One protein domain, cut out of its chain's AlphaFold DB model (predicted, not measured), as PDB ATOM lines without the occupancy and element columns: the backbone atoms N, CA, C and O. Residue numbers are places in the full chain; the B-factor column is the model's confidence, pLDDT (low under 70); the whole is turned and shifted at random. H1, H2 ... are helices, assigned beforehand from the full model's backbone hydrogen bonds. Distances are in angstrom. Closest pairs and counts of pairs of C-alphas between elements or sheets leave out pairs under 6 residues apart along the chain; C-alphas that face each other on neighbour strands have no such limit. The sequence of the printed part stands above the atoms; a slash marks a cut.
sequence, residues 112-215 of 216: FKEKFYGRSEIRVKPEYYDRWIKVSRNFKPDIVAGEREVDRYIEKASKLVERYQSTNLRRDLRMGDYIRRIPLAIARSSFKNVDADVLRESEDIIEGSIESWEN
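AT A GLANCE: This is residues 112 to 215 of the 216 residues of the protein "MCM domain-containing protein" of Thermoplasmatales archaeon (UniProt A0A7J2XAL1). H3 and H5 lie side by side, H4 slants steeply past them, and H2 packs on the end of H4; residues 113 to 119 and 121 to 131 stick out, making a long arm with small H1. The printed part has 104 residues with five named helices, H1 to H5, and no named strand: all helix. It is loose, radius of gyration of the C-alphas 17.5 A, spanning 46 by 36 by 20 A.

IN THESE COORDINATES: H1, residues 112 to 116, begins at C-alpha (-14.643, 18.528, -18.742). H2 is 129 to 138, H3 147 to 164 (25.9 A), H4 175 to 190 (22.7 A). H5, 196 to 214 (26.4 A), has a kink of 28 degrees near residue 208 and ends at C-alpha (-29.410, 12.661, -41.595).

HOW THE PARTS SIT: H4, the hub, touches H2 with residues 188 to 190 alone (C-alphas of Ser 136 and Arg 188 closest, 5.2 A), at a steep tilt of 55 degrees. It touches H3 with 175 to 179 alone (Ala 157 and Met 175, 7.1 A) and H5 (Pro 183 and Ser 202, 5.3 A). H3 touches H5 with 149 to 153 alone (Glu 149 and Ala 196, 6.2 A), at a shallow tilt of 12 degrees, the same way. Every O i to N i+4 pair is within hydrogen-bond range in H1 and H3; H2 has 5 of 6, H4 9 of 12, H5 12 of 15.

THE WHOLE: C-alphas 116 and 147, the farthest apart, are 51.5 A apart. The printed part has no cut. H1 to H2 is a long link. Residues 119 to 123 and 215 are under pLDDT 70.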
ATOM      1  N   PHE A 112     -15.917  18.733 -19.436       90.56
ATOM      2  CA  PHE A 112     -14.643  18.528 -18.742       90.56
ATOM      3  C   PHE A 112     -14.655  19.123 -17.338       90.56
ATOM      4  O   PHE A 112     -14.169  18.476 -16.414       90.56
ATOM      5  N   LYS A 113     -15.242  20.314 -17.152       89.94
ATOM      6  CA  LYS A 113     -15.421  20.905 -15.821       89.94
ATOM      7  C   LYS A 113     -16.300  20.019 -14.941       89.94
ATOM      8  O   LYS A 113     -15.913  19.736 -13.813       89.94
ATOM      9  N   GLU A 114     -17.442  19.549 -15.438       86.94
ATOM     10  CA  GLU A 114     -18.328  18.667 -14.665       86.94
ATOM     11  C   GLU A 114     -17.630  17.382 -14.216       86.94
ATOM     12  O   GLU A 114     -17.700  17.032 -13.035       86.94
ATOM     13  N   LYS A 115     -16.908  16.729 -15.138       86.31
ATOM     14  CA  LYS A 115     -16.116  15.528 -14.845       86.31
ATOM     15  C   LYS A 115     -14.994  15.804 -13.851       86.31
ATOM     16  O   LYS A 115     -14.812  15.038 -12.912       86.31
ATOM     17  N   PHE A 116     -14.266  16.904 -14.031       88.25
ATOM     18  CA  PHE A 116     -13.165  17.294 -13.151       88.25
ATOM     19  C   PHE A 116     -13.629  17.525 -11.708       88.25
ATOM     20  O   PHE A 116     -12.951  17.120 -10.771       88.25
ATOM     21  N   TYR A 117     -14.804  18.133 -11.524       88.00
ATOM     22  CA  TYR A 117     -15.386  18.372 -10.200       88.00
ATOM     23  C   TYR A 117     -16.195  17.186  -9.647       88.00
ATOM     24  O   TYR A 117     -16.861  17.353  -8.627       88.00
ATOM     25  N   GLY A 118     -16.200  16.021 -10.310       78.50
ATOM     26  CA  GLY A 118     -16.952  14.840  -9.860       78.50
ATOM     27  C   GLY A 118     -18.475  15.028  -9.847       78.50
ATOM     28  O   GLY A 118     -19.199  14.220  -9.277       78.50
ATOM     29  N   ARG A 119     -19.001  16.084 -10.483       69.56
ATOM     30  CA  ARG A 119     -20.453  16.353 -10.529       69.56
ATOM     31  C   ARG A 119     -21.199  15.409 -11.466       69.56
ATOM     32  O   ARG A 119     -22.418  15.313 -11.391       69.56
ATOM     33  N   SER A 120     -20.464  14.718 -12.333       61.06
ATOM     34  CA  SER A 120     -20.975  13.688 -13.236       61.06
ATOM     35  C   SER A 120     -21.082  12.302 -12.586       61.06
ATOM     36  O   SER A 120     -21.295  11.320 -13.299       61.06
ATOM     37  N   GLU A 121     -20.884  12.178 -11.270       58.47
ATOM     38  CA  GLU A 121     -21.086  10.902 -10.590       58.47
ATOM     39  C   GLU A 121     -22.560  10.473 -10.639       58.47
ATOM     40  O   GLU A 121     -23.490  11.275 -10.568       58.47
ATOM     41  N   ILE A 122     -22.724   9.167 -10.846       60.44
ATOM     42  CA  ILE A 122     -23.956   8.413 -11.082       60.44
ATOM     43  C   ILE A 122     -25.144   9.008 -10.314       60.44
ATOM     44  O   ILE A 122     -25.107   9.099  -9.086       60.44
ATOM     45  N   ARG A 123     -26.236   9.343 -11.025       63.84
ATOM     46  CA  ARG A 123     -27.531   9.622 -10.383       63.84
ATOM     47  C   ARG A 123     -27.821   8.477  -9.421       63.84
ATOM     48  O   ARG A 123     -27.977   7.341  -9.870       63.84
ATOM     49  N   VAL A 124     -27.879   8.778  -8.121       71.62
ATOM     50  CA  VAL A 124     -28.213   7.794  -7.092       71.62
ATOM     51  C   VAL A 124     -29.485   7.092  -7.538       71.62
ATOM     52  O   VAL A 124     -30.520   7.725  -7.757       71.62
ATOM     53  N   LYS A 125     -29.369   5.781  -7.747       79.31
ATOM     54  CA  LYS A 125     -30.492   4.940  -8.130       79.31
ATOM     55  C   LYS A 125     -31.590   5.139  -7.080       79.31
ATOM     56  O   LYS A 125     -31.313   4.903  -5.903       79.31
ATOM     57  N   PRO A 126     -32.806   5.565  -7.465       84.56
ATOM     58  CA  PRO A 126     -33.886   5.712  -6.502       84.56
ATOM     59  C   PRO A 126     -34.108   4.399  -5.752       84.56
ATOM     60  O   PRO A 126     -34.043   3.327  -6.358       84.56
ATOM     61  N   GLU A 127     -34.410   4.476  -4.457       88.06
ATOM     62  CA  GLU A 127     -34.602   3.302  -3.589       88.06
ATOM     63  C   GLU A 127     -35.620   2.305  -4.173       88.06
ATOM     64  O   GLU A 127     -35.466   1.086  -4.097       88.06
ATOM     65  N   TYR A 128     -36.642   2.826  -4.849       89.69
ATOM     66  CA  TYR A 128     -37.721   2.055  -5.457       89.69
ATOM     67  C   TYR A 128     -37.439   1.568  -6.885       89.69
ATOM     68  O   TYR A 128     -38.297   0.894  -7.451       89.69
ATOM     69  N   TYR A 129     -36.274   1.839  -7.481       90.12
ATOM     70  CA  TYR A 129     -35.993   1.466  -8.875       90.12
ATOM     71  C   TYR A 129     -36.103  -0.046  -9.118       90.12
ATOM     72  O   TYR A 129     -36.738  -0.477 -10.076       90.12
ATOM     73  N   ASP A 130     -35.536  -0.879  -8.238       90.62
ATOM     74  CA  ASP A 130     -35.606  -2.340  -8.407       90.62
ATOM     75  C   ASP A 130     -37.029  -2.872  -8.263       90.62
ATOM     76  O   ASP A 130     -37.431  -3.815  -8.951       90.62
ATOM     77  N   ARG A 131     -37.811  -2.250  -7.377       93.25
ATOM     78  CA  ARG A 131     -39.225  -2.577  -7.214       93.25
ATOM     79  C   ARG A 131     -40.016  -2.152  -8.446       93.25
ATOM     80  O   ARG A 131     -40.810  -2.947  -8.937       93.25
ATOM     81  N   TRP A 132     -39.750  -0.959  -8.972       94.00
ATOM     82  CA  TRP A 132     -40.340  -0.450 -10.204       94.00
ATOM     83  C   TRP A 132     -40.083  -1.405 -11.374       94.00
ATOM     84  O   TRP A 132     -41.045  -1.912 -11.938       94.00
ATOM     85  N   ILE A 133     -38.825  -1.792 -11.634       92.31
ATOM     86  CA  ILE A 133     -38.483  -2.766 -12.688       92.31
ATOM     87  C   ILE A 133     -39.275  -4.069 -12.531       92.31
ATOM     88  O   ILE A 133     -39.845  -4.573 -13.502       92.31
ATOM     89  N   LYS A 134     -39.323  -4.636 -11.318       91.81
ATOM     90  CA  LYS A 134     -40.040  -5.897 -11.061       91.81
ATOM     91  C   LYS A 134     -41.530  -5.781 -11.374       91.81
ATOM     92  O   LYS A 134     -42.085  -6.682 -11.998       91.81
ATOM     93  N   VAL A 135     -42.171  -4.690 -10.956       95.00
ATOM     94  CA  VAL A 135     -43.609  -4.485 -11.174       95.00
ATOM     95  C   VAL A 135     -43.889  -4.161 -12.647       95.00
ATOM     96  O   VAL A 135     -44.769  -4.786 -13.237       95.00
ATOM     97  N   SER A 136     -43.098  -3.291 -13.286       95.19
ATOM     98  CA  SER A 136     -43.238  -2.930 -14.708       95.19
ATOM     99  C   SER A 136     -43.119  -4.135 -15.641       95.19
ATOM    100  O   SER A 136     -43.847  -4.230 -16.625       95.19
ATOM    101  N   ARG A 137     -42.250  -5.106 -15.329       92.06
ATOM    102  CA  ARG A 137     -42.106  -6.341 -16.127       92.06
ATOM    103  C   ARG A 137     -43.349  -7.234 -16.109       92.06
ATOM    104  O   ARG A 137     -43.545  -7.986 -17.061       92.06
ATOM    105  N   ASN A 138     -44.156  -7.162 -15.052       94.75
ATOM    106  CA  ASN A 138     -45.382  -7.950 -14.906       94.75
ATOM    107  C   ASN A 138     -46.614  -7.240 -15.474       94.75
ATOM    108  O   ASN A 138     -47.638  -7.885 -15.704       94.75
ATOM    109  N   PHE A 139     -46.522  -5.932 -15.706       96.25
ATOM    110  CA  PHE A 139     -47.601  -5.163 -16.297       96.25
ATOM    111  C   PHE A 139     -47.800  -5.552 -17.771       96.25
ATOM    112  O   PHE A 139     -46.845  -5.668 -18.547       96.25
ATOM    113  N   LYS A 140     -49.055  -5.782 -18.160       96.75
ATOM    114  CA  LYS A 140     -49.446  -6.182 -19.515       96.75
ATOM    115  C   LYS A 140     -50.330  -5.082 -20.107       96.75
ATOM    116  O   LYS A 140     -51.525  -5.104 -19.843       96.75
ATOM    117  N   PRO A 141     -49.748  -4.119 -20.839       97.50
ATOM    118  CA  PRO A 141     -50.527  -3.069 -21.475       97.50
ATOM    119  C   PRO A 141     -51.337  -3.620 -22.645       97.50
ATOM    120  O   PRO A 141     -50.823  -4.422 -23.433       97.50
ATOM    121  N   ASP A 142     -52.555  -3.113 -22.782       97.75
ATOM    122  CA  ASP A 142     -53.378  -3.271 -23.977       97.75
ATOM    123  C   ASP A 142     -53.127  -2.116 -24.953       97.75
ATOM    124  O   ASP A 142     -52.667  -1.038 -24.565       97.75
ATOM    125  N   ILE A 143     -53.430  -2.333 -26.232       97.62
ATOM    126  CA  ILE A 143     -53.430  -1.265 -27.235       97.62
ATOM    127  C   ILE A 143     -54.836  -0.676 -27.274       97.62
ATOM    128  O   ILE A 143     -55.775  -1.343 -27.697       97.62
ATOM    129  N   VAL A 144     -54.966   0.561 -26.794       98.25
ATOM    130  CA  VAL A 144     -56.236   1.303 -26.711       98.25
ATOM    131  C   VAL A 144     -56.256   2.533 -27.621       98.25
ATOM    132  O   VAL A 144     -57.267   3.227 -27.696       98.25
ATOM    133  N   ALA A 145     -55.142   2.814 -28.304       97.75
ATOM    134  CA  ALA A 145     -55.066   3.830 -29.340       97.75
ATOM    135  C   ALA A 145     -56.103   3.560 -30.443       97.75
ATOM    136  O   ALA A 145     -56.323   2.417 -30.844       97.75
ATOM    137  N   GLY A 146     -56.739   4.625 -30.936       97.94
ATOM    138  CA  GLY A 146     -57.698   4.518 -32.032       97.94
ATOM    139  C   GLY A 146     -57.029   4.067 -33.332       97.94
ATOM    140  O   GLY A 146     -55.862   4.371 -33.569       97.94
ATOM    141  N   GLU A 147     -57.790   3.405 -34.202       97.62
ATOM    142  CA  GLU A 147     -57.311   2.851 -35.480       97.62
ATOM    143  C   GLU A 147     -56.530   3.879 -36.316       97.62
ATOM    144  O   GLU A 147     -55.411   3.615 -36.735       97.62
ATOM    145  N   ARG A 148     -57.036   5.116 -36.420       97.81
ATOM    146  CA  ARG A 148     -56.361   6.214 -37.139       97.81
ATOM    147  C   ARG A 148     -54.963   6.545 -36.605       97.81
ATOM    148  O   ARG A 148     -54.087   6.926 -37.378       97.81
ATOM    149  N   GLU A 149     -54.761   6.456 -35.292       97.75
ATOM    150  CA  GLU A 149     -53.465   6.731 -34.657       97.75
ATOM    151  C   GLU A 149     -52.478   5.598 -34.945       97.75
ATOM    152  O   GLU A 149     -51.311   5.850 -35.244       97.75
ATOM    153  N   VAL A 150     -52.971   4.357 -34.900       97.88
ATOM    154  CA  VAL A 150     -52.200   3.156 -35.230       97.88
ATOM    155  C   VAL A 150     -51.782   3.175 -36.700       97.88
ATOM    156  O   VAL A 150     -50.604   2.981 -36.990       97.88
ATOM    157  N   ASP A 151     -52.703   3.487 -37.611       97.94
ATOM    158  CA  ASP A 151     -52.421   3.578 -39.046       97.94
ATOM    159  C   ASP A 151     -51.368   4.645 -39.346       97.94
ATOM    160  O   ASP A 151     -50.412   4.385 -40.078       97.94
ATOM    161  N   ARG A 152     -51.483   5.834 -38.735       97.75
ATOM    162  CA  ARG A 152     -50.476   6.898 -38.885       97.75
ATOM    163  C   ARG A 152     -49.098   6.432 -38.413       97.75
ATOM    164  O   ARG A 152     -48.100   6.688 -39.087       97.75
ATOM    165  N   TYR A 153     -49.043   5.771 -37.262       97.62
ATOM    166  CA  TYR A 153     -47.798   5.282 -36.680       97.62
ATOM    167  C   TYR A 153     -47.144   4.193 -37.554       97.62
ATOM    168  O   TYR A 153     -45.938   4.237 -37.811       97.62
ATOM    169  N   ILE A 154     -47.940   3.264 -38.095       96.88
ATOM    170  CA  ILE A 154     -47.469   2.234 -39.038       96.88
ATOM    171  C   ILE A 154     -46.985   2.864 -40.349       96.88
ATOM    172  O   ILE A 154     -45.929   2.483 -40.853       96.88
ATOM    173  N   GLU A 155     -47.709   3.844 -40.887       97.00
ATOM    174  CA  GLU A 155     -47.333   4.556 -42.114       97.00
ATOM    175  C   GLU A 155     -45.969   5.248 -41.969       97.00
ATOM    176  O   GLU A 155     -45.117   5.158 -42.856       97.00
ATOM    177  N   LYS A 156     -45.716   5.896 -40.825       95.12
ATOM    178  CA  LYS A 156     -44.403   6.485 -40.531       95.12
ATOM    179  C   LYS A 156     -43.304   5.428 -40.472       95.12
ATOM    180  O   LYS A 156     -42.268   5.590 -41.113       95.12
ATOM    181  N   ALA A 157     -43.546   4.316 -39.780       94.88
ATOM    182  CA  ALA A 157     -42.601   3.203 -39.736       94.88
ATOM    183  C   ALA A 157     -42.306   2.622 -41.131       94.88
ATOM    184  O   ALA A 157     -41.152   2.323 -41.444       94.88
ATOM    185  N   SER A 158     -43.330   2.507 -41.978       96.12
ATOM    186  CA  SER A 158     -43.215   2.038 -43.363       96.12
ATOM    187  C   SER A 158     -42.300   2.945 -44.191       96.12
ATOM    188  O   SER A 158     -41.370   2.462 -44.840       96.12
ATOM    189  N   LYS A 159     -42.464   4.270 -44.077       95.31
ATOM    190  CA  LYS A 159     -41.594   5.257 -44.741       95.31
ATOM    191  C   LYS A 159     -40.131   5.144 -44.319       95.31
ATOM    192  O   LYS A 159     -39.241   5.318 -45.150       95.31
ATOM    193  N   LEU A 160     -39.862   4.828 -43.050       93.75
ATOM    194  CA  LEU A 160     -38.493   4.585 -42.580       93.75
ATOM    195  C   LEU A 160     -37.897   3.329 -43.228       93.75
ATOM    196  O   LEU A 160     -36.745   3.345 -43.658       93.75
ATOM    197  N   VAL A 161     -38.673   2.247 -43.341       95.00
ATOM    198  CA  VAL A 161     -38.227   1.038 -44.055       95.00
ATOM    199  C   VAL A 161     -37.921   1.366 -45.513       95.00
ATOM    200  O   VAL A 161     -36.827   1.064 -45.983       95.00
ATOM    201  N   GLU A 162     -38.834   2.040 -46.212       95.38
ATOM    202  CA  GLU A 162     -38.653   2.412 -47.618       95.38
ATOM    203  C   GLU A 162     -37.384   3.245 -47.836       95.38
ATOM    204  O   GLU A 162     -36.602   2.952 -48.746       95.38
ATOM    205  N   ARG A 163     -37.145   4.233 -46.962       93.69
ATOM    206  CA  ARG A 163     -35.993   5.138 -47.041       93.69
ATOM    207  C   ARG A 163     -34.665   4.434 -46.766       93.69
ATOM    208  O   ARG A 163     -33.689   4.705 -47.460       93.69
ATOM    209  N   TYR A 164     -34.601   3.552 -45.764       93.94
ATOM    210  CA  TYR A 164     -33.319   3.020 -45.281       93.94
ATOM    211  C   TYR A 164     -33.035   1.568 -45.652       93.94
ATOM    212  O   TYR A 164     -31.914   1.123 -45.403       93.94
ATOM    213  N   GLN A 165     -33.966   0.815 -46.244       94.44
ATOM    214  CA  GLN A 165     -33.777  -0.613 -46.569       94.44
ATOM    215  C   GLN A 165     -32.522  -0.922 -47.395       94.44
ATOM    216  O   GLN A 165     -31.921  -1.984 -47.223       94.44
ATOM    217  N   SER A 166     -32.121  -0.001 -48.272       92.50
ATOM    218  CA  SER A 166     -30.969  -0.121 -49.173       92.50
ATOM    219  C   SER A 166     -29.712   0.584 -48.655       92.50
ATOM    220  O   SER A 166     -28.681   0.565 -49.321       92.50
ATOM    221  N   THR A 167     -29.777   1.198 -47.472       93.62
ATOM    222  CA  THR A 167     -28.658   1.921 -46.851       93.62
ATOM    223  C   THR A 167     -27.916   1.043 -45.845       93.62
ATOM    224  O   THR A 167     -28.425   0.015 -45.394       93.62
ATOM    225  N   ASN A 168     -26.734   1.480 -45.412       93.00
ATOM    226  CA  ASN A 168     -25.986   0.802 -44.349       93.00
ATOM    227  C   ASN A 168     -26.650   0.896 -42.964       93.00
ATOM    228  O   ASN A 168     -26.375   0.040 -42.129       93.00
ATOM    229  N   LEU A 169     -27.530   1.880 -42.719       93.19
ATOM    230  CA  LEU A 169     -28.341   1.968 -41.491       93.19
ATOM    231  C   LEU A 169     -29.468   0.915 -41.465       93.19
ATOM    232  O   LEU A 169     -30.048   0.659 -40.414       93.19
ATOM    233  N   ARG A 170     -29.762   0.328 -42.632       93.69
ATOM    234  CA  ARG A 170     -30.735  -0.728 -42.934       93.69
ATOM    235  C   ARG A 170     -31.899  -0.876 -41.958       93.69
ATOM    236  O   ARG A 170     -31.795  -1.515 -40.909       93.69
ATOM    237  N   ARG A 171     -33.074  -0.434 -42.405       94.19
ATOM    238  CA  ARG A 171     -34.369  -0.771 -41.800       94.19
ATOM    239  C   ARG A 171     -35.103  -1.759 -42.699       94.19
ATOM    240  O   ARG A 171     -35.247  -1.511 -43.887       94.19
ATOM    241  N   ASP A 172     -35.506  -2.901 -42.152       92.38
ATOM    242  CA  ASP A 172     -36.204  -3.961 -42.887       92.38
ATOM    243  C   ASP A 172     -37.571  -4.270 -42.247       92.38
ATOM    244  O   ASP A 172     -38.016  -3.578 -41.332       92.38
ATOM    245  N   LEU A 173     -38.247  -5.323 -42.713       91.88
ATOM    246  CA  LEU A 173     -39.571  -5.720 -42.215       91.88
ATOM    247  C   LEU A 173     -39.599  -6.049 -40.710       91.88
ATOM    248  O   LEU A 173     -40.674  -6.055 -40.110       91.88
ATOM    249  N   ARG A 174     -38.443  -6.261 -40.064       89.19
ATOM    250  CA  ARG A 174     -38.354  -6.429 -38.603       89.19
ATOM    251  C   ARG A 174     -38.687  -5.162 -37.842       89.19
ATOM    252  O   ARG A 174     -38.994  -5.245 -36.657       89.19
ATOM    253  N   MET A 175     -38.719  -4.009 -38.509       91.12
ATOM    254  CA  MET A 175     -39.316  -2.812 -37.927       91.12
ATOM    255  C   MET A 175     -40.724  -3.089 -37.391       91.12
ATOM    256  O   MET A 175     -41.057  -2.549 -36.343       91.12
ATOM    257  N   GLY A 176     -41.496  -4.002 -38.000       92.38
ATOM    258  CA  GLY A 176     -42.800  -4.442 -37.486       92.38
ATOM    259  C   GLY A 176     -42.759  -4.989 -36.049       92.38
ATOM    260  O   GLY A 176     -43.654  -4.717 -35.247       92.38
ATOM    261  N   ASP A 177     -41.690  -5.701 -35.678       93.38
ATOM    262  CA  ASP A 177     -41.470  -6.136 -34.297       93.38
ATOM    263  C   ASP A 177     -41.156  -4.949 -33.381       93.38
ATOM    264  O   ASP A 177     -41.670  -4.869 -32.262       93.38
ATOM    265  N   TYR A 178     -40.303  -4.028 -33.835       94.12
ATOM    266  CA  TYR A 178     -39.832  -2.904 -33.021       94.12
ATOM    267  C   TYR A 178     -40.941  -1.892 -32.754       94.12
ATOM    268  O   TYR A 178     -41.155  -1.529 -31.596       94.12
ATOM    269  N   ILE A 179     -41.710  -1.532 -33.781       95.56
ATOM    270  CA  ILE A 179     -42.822  -0.582 -33.669       95.56
ATOM    271  C   ILE A 179     -43.956  -1.128 -32.796       95.56
ATOM    272  O   ILE A 179     -44.739  -0.381 -32.235       95.56
ATOM    273  N   ARG A 180     -44.023  -2.446 -32.585       96.25
ATOM    274  CA  ARG A 180     -44.908  -3.018 -31.567       96.25
ATOM    275  C   ARG A 180     -44.264  -3.036 -30.179       96.25
ATOM    276  O   ARG A 180     -44.924  -2.763 -29.180       96.25
ATOM    277  N   ARG A 181     -42.990  -3.426 -30.076       96.38
ATOM    278  CA  ARG A 181     -42.317  -3.668 -28.785       96.38
ATOM    279  C   ARG A 181     -41.950  -2.386 -28.042       96.38
ATOM    280  O   ARG A 181     -42.055  -2.382 -26.818       96.38
ATOM    281  N   ILE A 182     -41.537  -1.335 -28.748       97.19
ATOM    282  CA  ILE A 182     -41.149  -0.049 -28.154       97.19
ATOM    283  C   ILE A 182     -42.329   0.607 -27.417       97.19
ATOM    284  O   ILE A 182     -42.196   0.811 -26.209       97.19
ATOM    285  N   PRO A 183     -43.507   0.842 -28.032       98.06
ATOM    286  CA  PRO A 183     -44.623   1.457 -27.314       98.06
ATOM    287  C   PRO A 183     -45.114   0.578 -26.159       98.06
ATOM    288  O   PRO A 183     -45.423   1.088 -25.086       98.06
ATOM    289  N   LEU A 184     -45.099  -0.754 -26.304       97.94
ATOM    290  CA  LEU A 184     -45.407  -1.655 -25.186       97.94
ATOM    291  C   LEU A 184     -44.400  -1.529 -24.032       97.94
ATOM    292  O   LEU A 184     -44.783  -1.686 -22.875       97.94
ATOM    293  N   ALA A 185     -43.120  -1.273 -24.312       96.94
ATOM    294  CA  ALA A 185     -42.109  -1.064 -23.279       96.94
ATOM    295  C   ALA A 185     -42.310   0.273 -22.544       96.94
ATOM    296  O   ALA A 185     -42.224   0.296 -21.316       96.94
ATOM    297  N   ILE A 186     -42.647   1.341 -23.273       97.62
ATOM    298  CA  ILE A 186     -43.000   2.660 -22.719       97.62
ATOM    299  C   ILE A 186     -44.259   2.554 -21.844       97.62
ATOM    300  O   ILE A 186     -44.283   2.981 -20.690       97.62
ATOM    301  N   ALA A 187     -45.293   1.886 -22.347       97.94
ATOM    302  CA  ALA A 187     -46.527   1.608 -21.619       97.94
ATOM    303  C   ALA A 187     -46.276   0.800 -20.324       97.94
ATOM    304  O   ALA A 187     -46.806   1.118 -19.258       97.94
ATOM    305  N   ARG A 188     -45.392  -0.210 -20.372       97.06
ATOM    306  CA  ARG A 188     -44.975  -0.984 -19.184       97.06
ATOM    307  C   ARG A 188     -44.226  -0.167 -18.146       97.06
ATOM    308  O   ARG A 188     -44.431  -0.374 -16.950       97.06
ATOM    309  N   SER A 189     -43.335   0.711 -18.588       95.44
ATOM    310  CA  SER A 189     -42.517   1.536 -17.700       95.44
ATOM    311  C   SER A 189     -43.370   2.605 -16.995       95.44
ATOM    312  O   SER A 189     -43.137   2.915 -15.824       95.44
ATOM    313  N   SER A 190     -44.414   3.089 -17.675       95.50
ATOM    314  CA  SER A 190     -45.348   4.113 -17.190       95.50
ATOM    315  C   SER A 190     -46.625   3.569 -16.532       95.50
ATOM    316  O   SER A 190     -47.393   4.358 -15.987       95.50
ATOM    317  N   PHE A 191     -46.841   2.246 -16.535       96.50
ATOM    318  CA  PHE A 191     -48.058   1.576 -16.042       96.50
ATOM    319  C   PHE A 191     -49.353   2.064 -16.708       96.50
ATOM    320  O   PHE A 191     -50.386   2.221 -16.054       96.50
ATOM    321  N   LYS A 192     -49.299   2.303 -18.018       96.75
ATOM    322  CA  LYS A 192     -50.435   2.753 -18.834       96.75
ATOM    323  C   LYS A 192     -50.649   1.822 -20.020       96.75
ATOM    324  O   LYS A 192     -49.758   1.065 -20.373       96.75
ATOM    325  N   ASN A 193     -51.820   1.884 -20.643       98.25
ATOM    326  CA  ASN A 193     -52.045   1.227 -21.931       98.25
ATOM    327  C   ASN A 193     -51.380   2.013 -23.069       98.25
ATOM    328  O   ASN A 193     -51.008   3.171 -22.894       98.25
ATOM    329  N   VAL A 194     -51.220   1.381 -24.232       98.38
ATOM    330  CA  VAL A 194     -50.709   2.056 -25.431       98.38
ATOM    331  C   VAL A 194     -51.833   2.910 -26.013       98.38
ATOM    332  O   VAL A 194     -52.708   2.402 -26.719       98.38
ATOM    333  N   ASP A 195     -51.819   4.192 -25.666       98.19
ATOM    334  CA  ASP A 195     -52.686   5.238 -26.201       98.19
ATOM    335  C   ASP A 195     -51.948   6.088 -27.257       98.19
ATOM    336  O   ASP A 195     -50.832   5.776 -27.677       98.19
ATOM    337  N   ALA A 196     -52.593   7.159 -27.723       97.88
ATOM    338  CA  ALA A 196     -52.028   8.056 -28.726       97.88
ATOM    339  C   ALA A 196     -50.760   8.790 -28.249       97.88
ATOM    340  O   ALA A 196     -49.904   9.111 -29.073       97.88
ATOM    341  N   ASP A 197     -50.635   9.073 -26.947       97.88
ATOM    342  CA  ASP A 197     -49.450   9.729 -26.387       97.88
ATOM    343  C   ASP A 197     -48.261   8.761 -26.377       97.88
ATOM    344  O   ASP A 197     -47.171   9.130 -26.807       97.88
ATOM    345  N   VAL A 198     -48.482   7.501 -25.982       98.31
ATOM    346  CA  VAL A 198     -47.442   6.456 -26.010       98.31
ATOM    347  C   VAL A 198     -46.950   6.181 -27.432       98.31
ATOM    348  O   VAL A 198     -45.755   5.957 -27.639       98.31
ATOM    349  N   LEU A 199     -47.848   6.185 -28.424       98.25
ATOM    350  CA  LEU A 199     -47.447   6.034 -29.826       98.25
ATOM    351  C   LEU A 199     -46.591   7.214 -30.300       98.25
ATOM    352  O   LEU A 199     -45.574   6.975 -30.945       98.25
ATOM    353  N   ARG A 200     -46.951   8.451 -29.934       97.56
ATOM    354  CA  ARG A 200     -46.143   9.646 -30.235       97.56
ATOM    355  C   ARG A 200     -44.770   9.599 -29.565       97.56
ATOM    356  O   ARG A 200     -43.771   9.789 -30.237       97.56
ATOM    357  N   GLU A 201     -44.693   9.229 -28.290       97.81
ATOM    358  CA  GLU A 201     -43.399   9.072 -27.605       97.81
ATOM    359  C   GLU A 201     -42.532   7.988 -28.269       97.81
ATOM    360  O   GLU A 201     -41.326   8.152 -28.451       97.81
ATOM    361  N   SER A 202     -43.140   6.868 -28.676       97.50
ATOM    362  CA  SER A 202     -42.415   5.837 -29.420       97.50
ATOM    363  C   SER A 202     -41.921   6.330 -30.777       97.50
ATOM    364  O   SER A 202     -40.871   5.872 -31.223       97.50
ATOM    365  N   GLU A 203     -42.706   7.159 -31.455       95.69
ATOM    366  CA  GLU A 203     -42.372   7.759 -32.743       95.69
ATOM    367  C   GLU A 203     -41.159   8.678 -32.592       95.69
ATOM    368  O   GLU A 203     -40.162   8.447 -33.269       95.69
ATOM    369  N   ASP A 204     -41.183   9.581 -31.607       95.44
ATOM    370  CA  ASP A 204     -40.079  10.494 -31.291       95.44
ATOM    371  C   ASP A 204     -38.771   9.736 -31.001       95.44
ATOM    372  O   ASP A 204     -37.695  10.120 -31.458       95.44
ATOM    373  N   ILE A 205     -38.841   8.612 -30.275       95.62
ATOM    374  CA  ILE A 205     -37.663   7.777 -29.981       95.62
ATOM    375  C   ILE A 205     -37.097   7.131 -31.255       95.62
ATOM    376  O   ILE A 205     -35.876   7.047 -31.422       95.62
ATOM    377  N   ILE A 206     -37.963   6.632 -32.142       94.12
ATOM    378  CA  ILE A 206     -37.535   5.980 -33.386       94.12
ATOM    379  C   ILE A 206     -36.974   7.022 -34.357       94.12
ATOM    380  O   ILE A 206     -35.866   6.824 -34.863       94.12
ATOM    381  N   GLU A 207     -37.703   8.118 -34.586       91.62
ATOM    382  CA  GLU A 207     -37.293   9.228 -35.453       91.62
ATOM    383  C   GLU A 207     -35.987   9.842 -34.936       91.62
ATOM    384  O   GLU A 207     -35.005   9.867 -35.675       91.62
ATOM    385  N   GLY A 208     -35.889  10.171 -33.644       91.12
ATOM    386  CA  GLY A 208     -34.670  10.719 -33.041       91.12
ATOM    387  C   GLY A 208     -33.456   9.785 -33.129       91.12
ATOM    388  O   GLY A 208     -32.319  10.244 -33.267       91.12
ATOM    389  N   SER A 209     -33.661   8.459 -33.133       91.25
ATOM    390  CA  SER A 209     -32.553   7.527 -33.389       91.25
ATOM    391  C   SER A 209     -31.989   7.682 -34.805       91.25
ATOM    392  O   SER A 209     -30.788   7.546 -35.023       91.25
ATOM    393  N   ILE A 210     -32.837   8.040 -35.763       87.94
ATOM    394  CA  ILE A 210     -32.508   8.130 -37.182       87.94
ATOM    395  C   ILE A 210     -32.035   9.533 -37.571       87.94
ATOM    396  O   ILE A 210     -31.074   9.637 -38.330       87.94
ATOM    397  N   GLU A 211     -32.632  10.594 -37.025       85.56
ATOM    398  CA  GLU A 211     -32.272  11.995 -37.310       85.56
ATOM    399  C   GLU A 211     -30.778  12.267 -37.098       85.56
ATOM    400  O   GLU A 211     -30.147  12.979 -37.884       85.56
ATOM    401  N   SER A 212     -30.175  11.611 -36.097       79.44
ATOM    402  CA  SER A 212     -28.732  11.693 -35.836       79.44
ATOM    403  C   SER A 212     -27.859  11.301 -37.044       79.44
ATOM    404  O   SER A 212     -26.692  11.696 -37.117       79.44
ATOM    405  N   TRP A 213     -28.407  10.558 -38.011       87.25
ATOM    406  CA  TRP A 213     -27.735  10.093 -39.228       87.25
ATOM    407  C   TRP A 213     -28.011  10.949 -40.469       87.25
ATOM    408  O   TRP A 213     -27.270  10.814 -41.442       87.25
ATOM    409  N   GLU A 214     -29.045  11.796 -40.458       79.50
ATOM    410  CA  GLU A 214     -29.410  12.661 -41.595       79.50
ATOM    411  C   GLU A 214     -28.681  14.011 -41.565       79.50
ATOM    412  O   GLU A 214     -28.337  14.552 -42.614       79.50
ATOM    413  N   ASN A 215     -28.409  14.538 -40.367       60.00
ATOM    414  CA  ASN A 215     -27.757  15.832 -40.173       60.00
ATOM    415  C   ASN A 215     -26.223  15.694 -40.231       60.00
ATOM    416  O   ASN A 215     -25.566  15.488 -39.200       60.00
TER     417      ASN A 215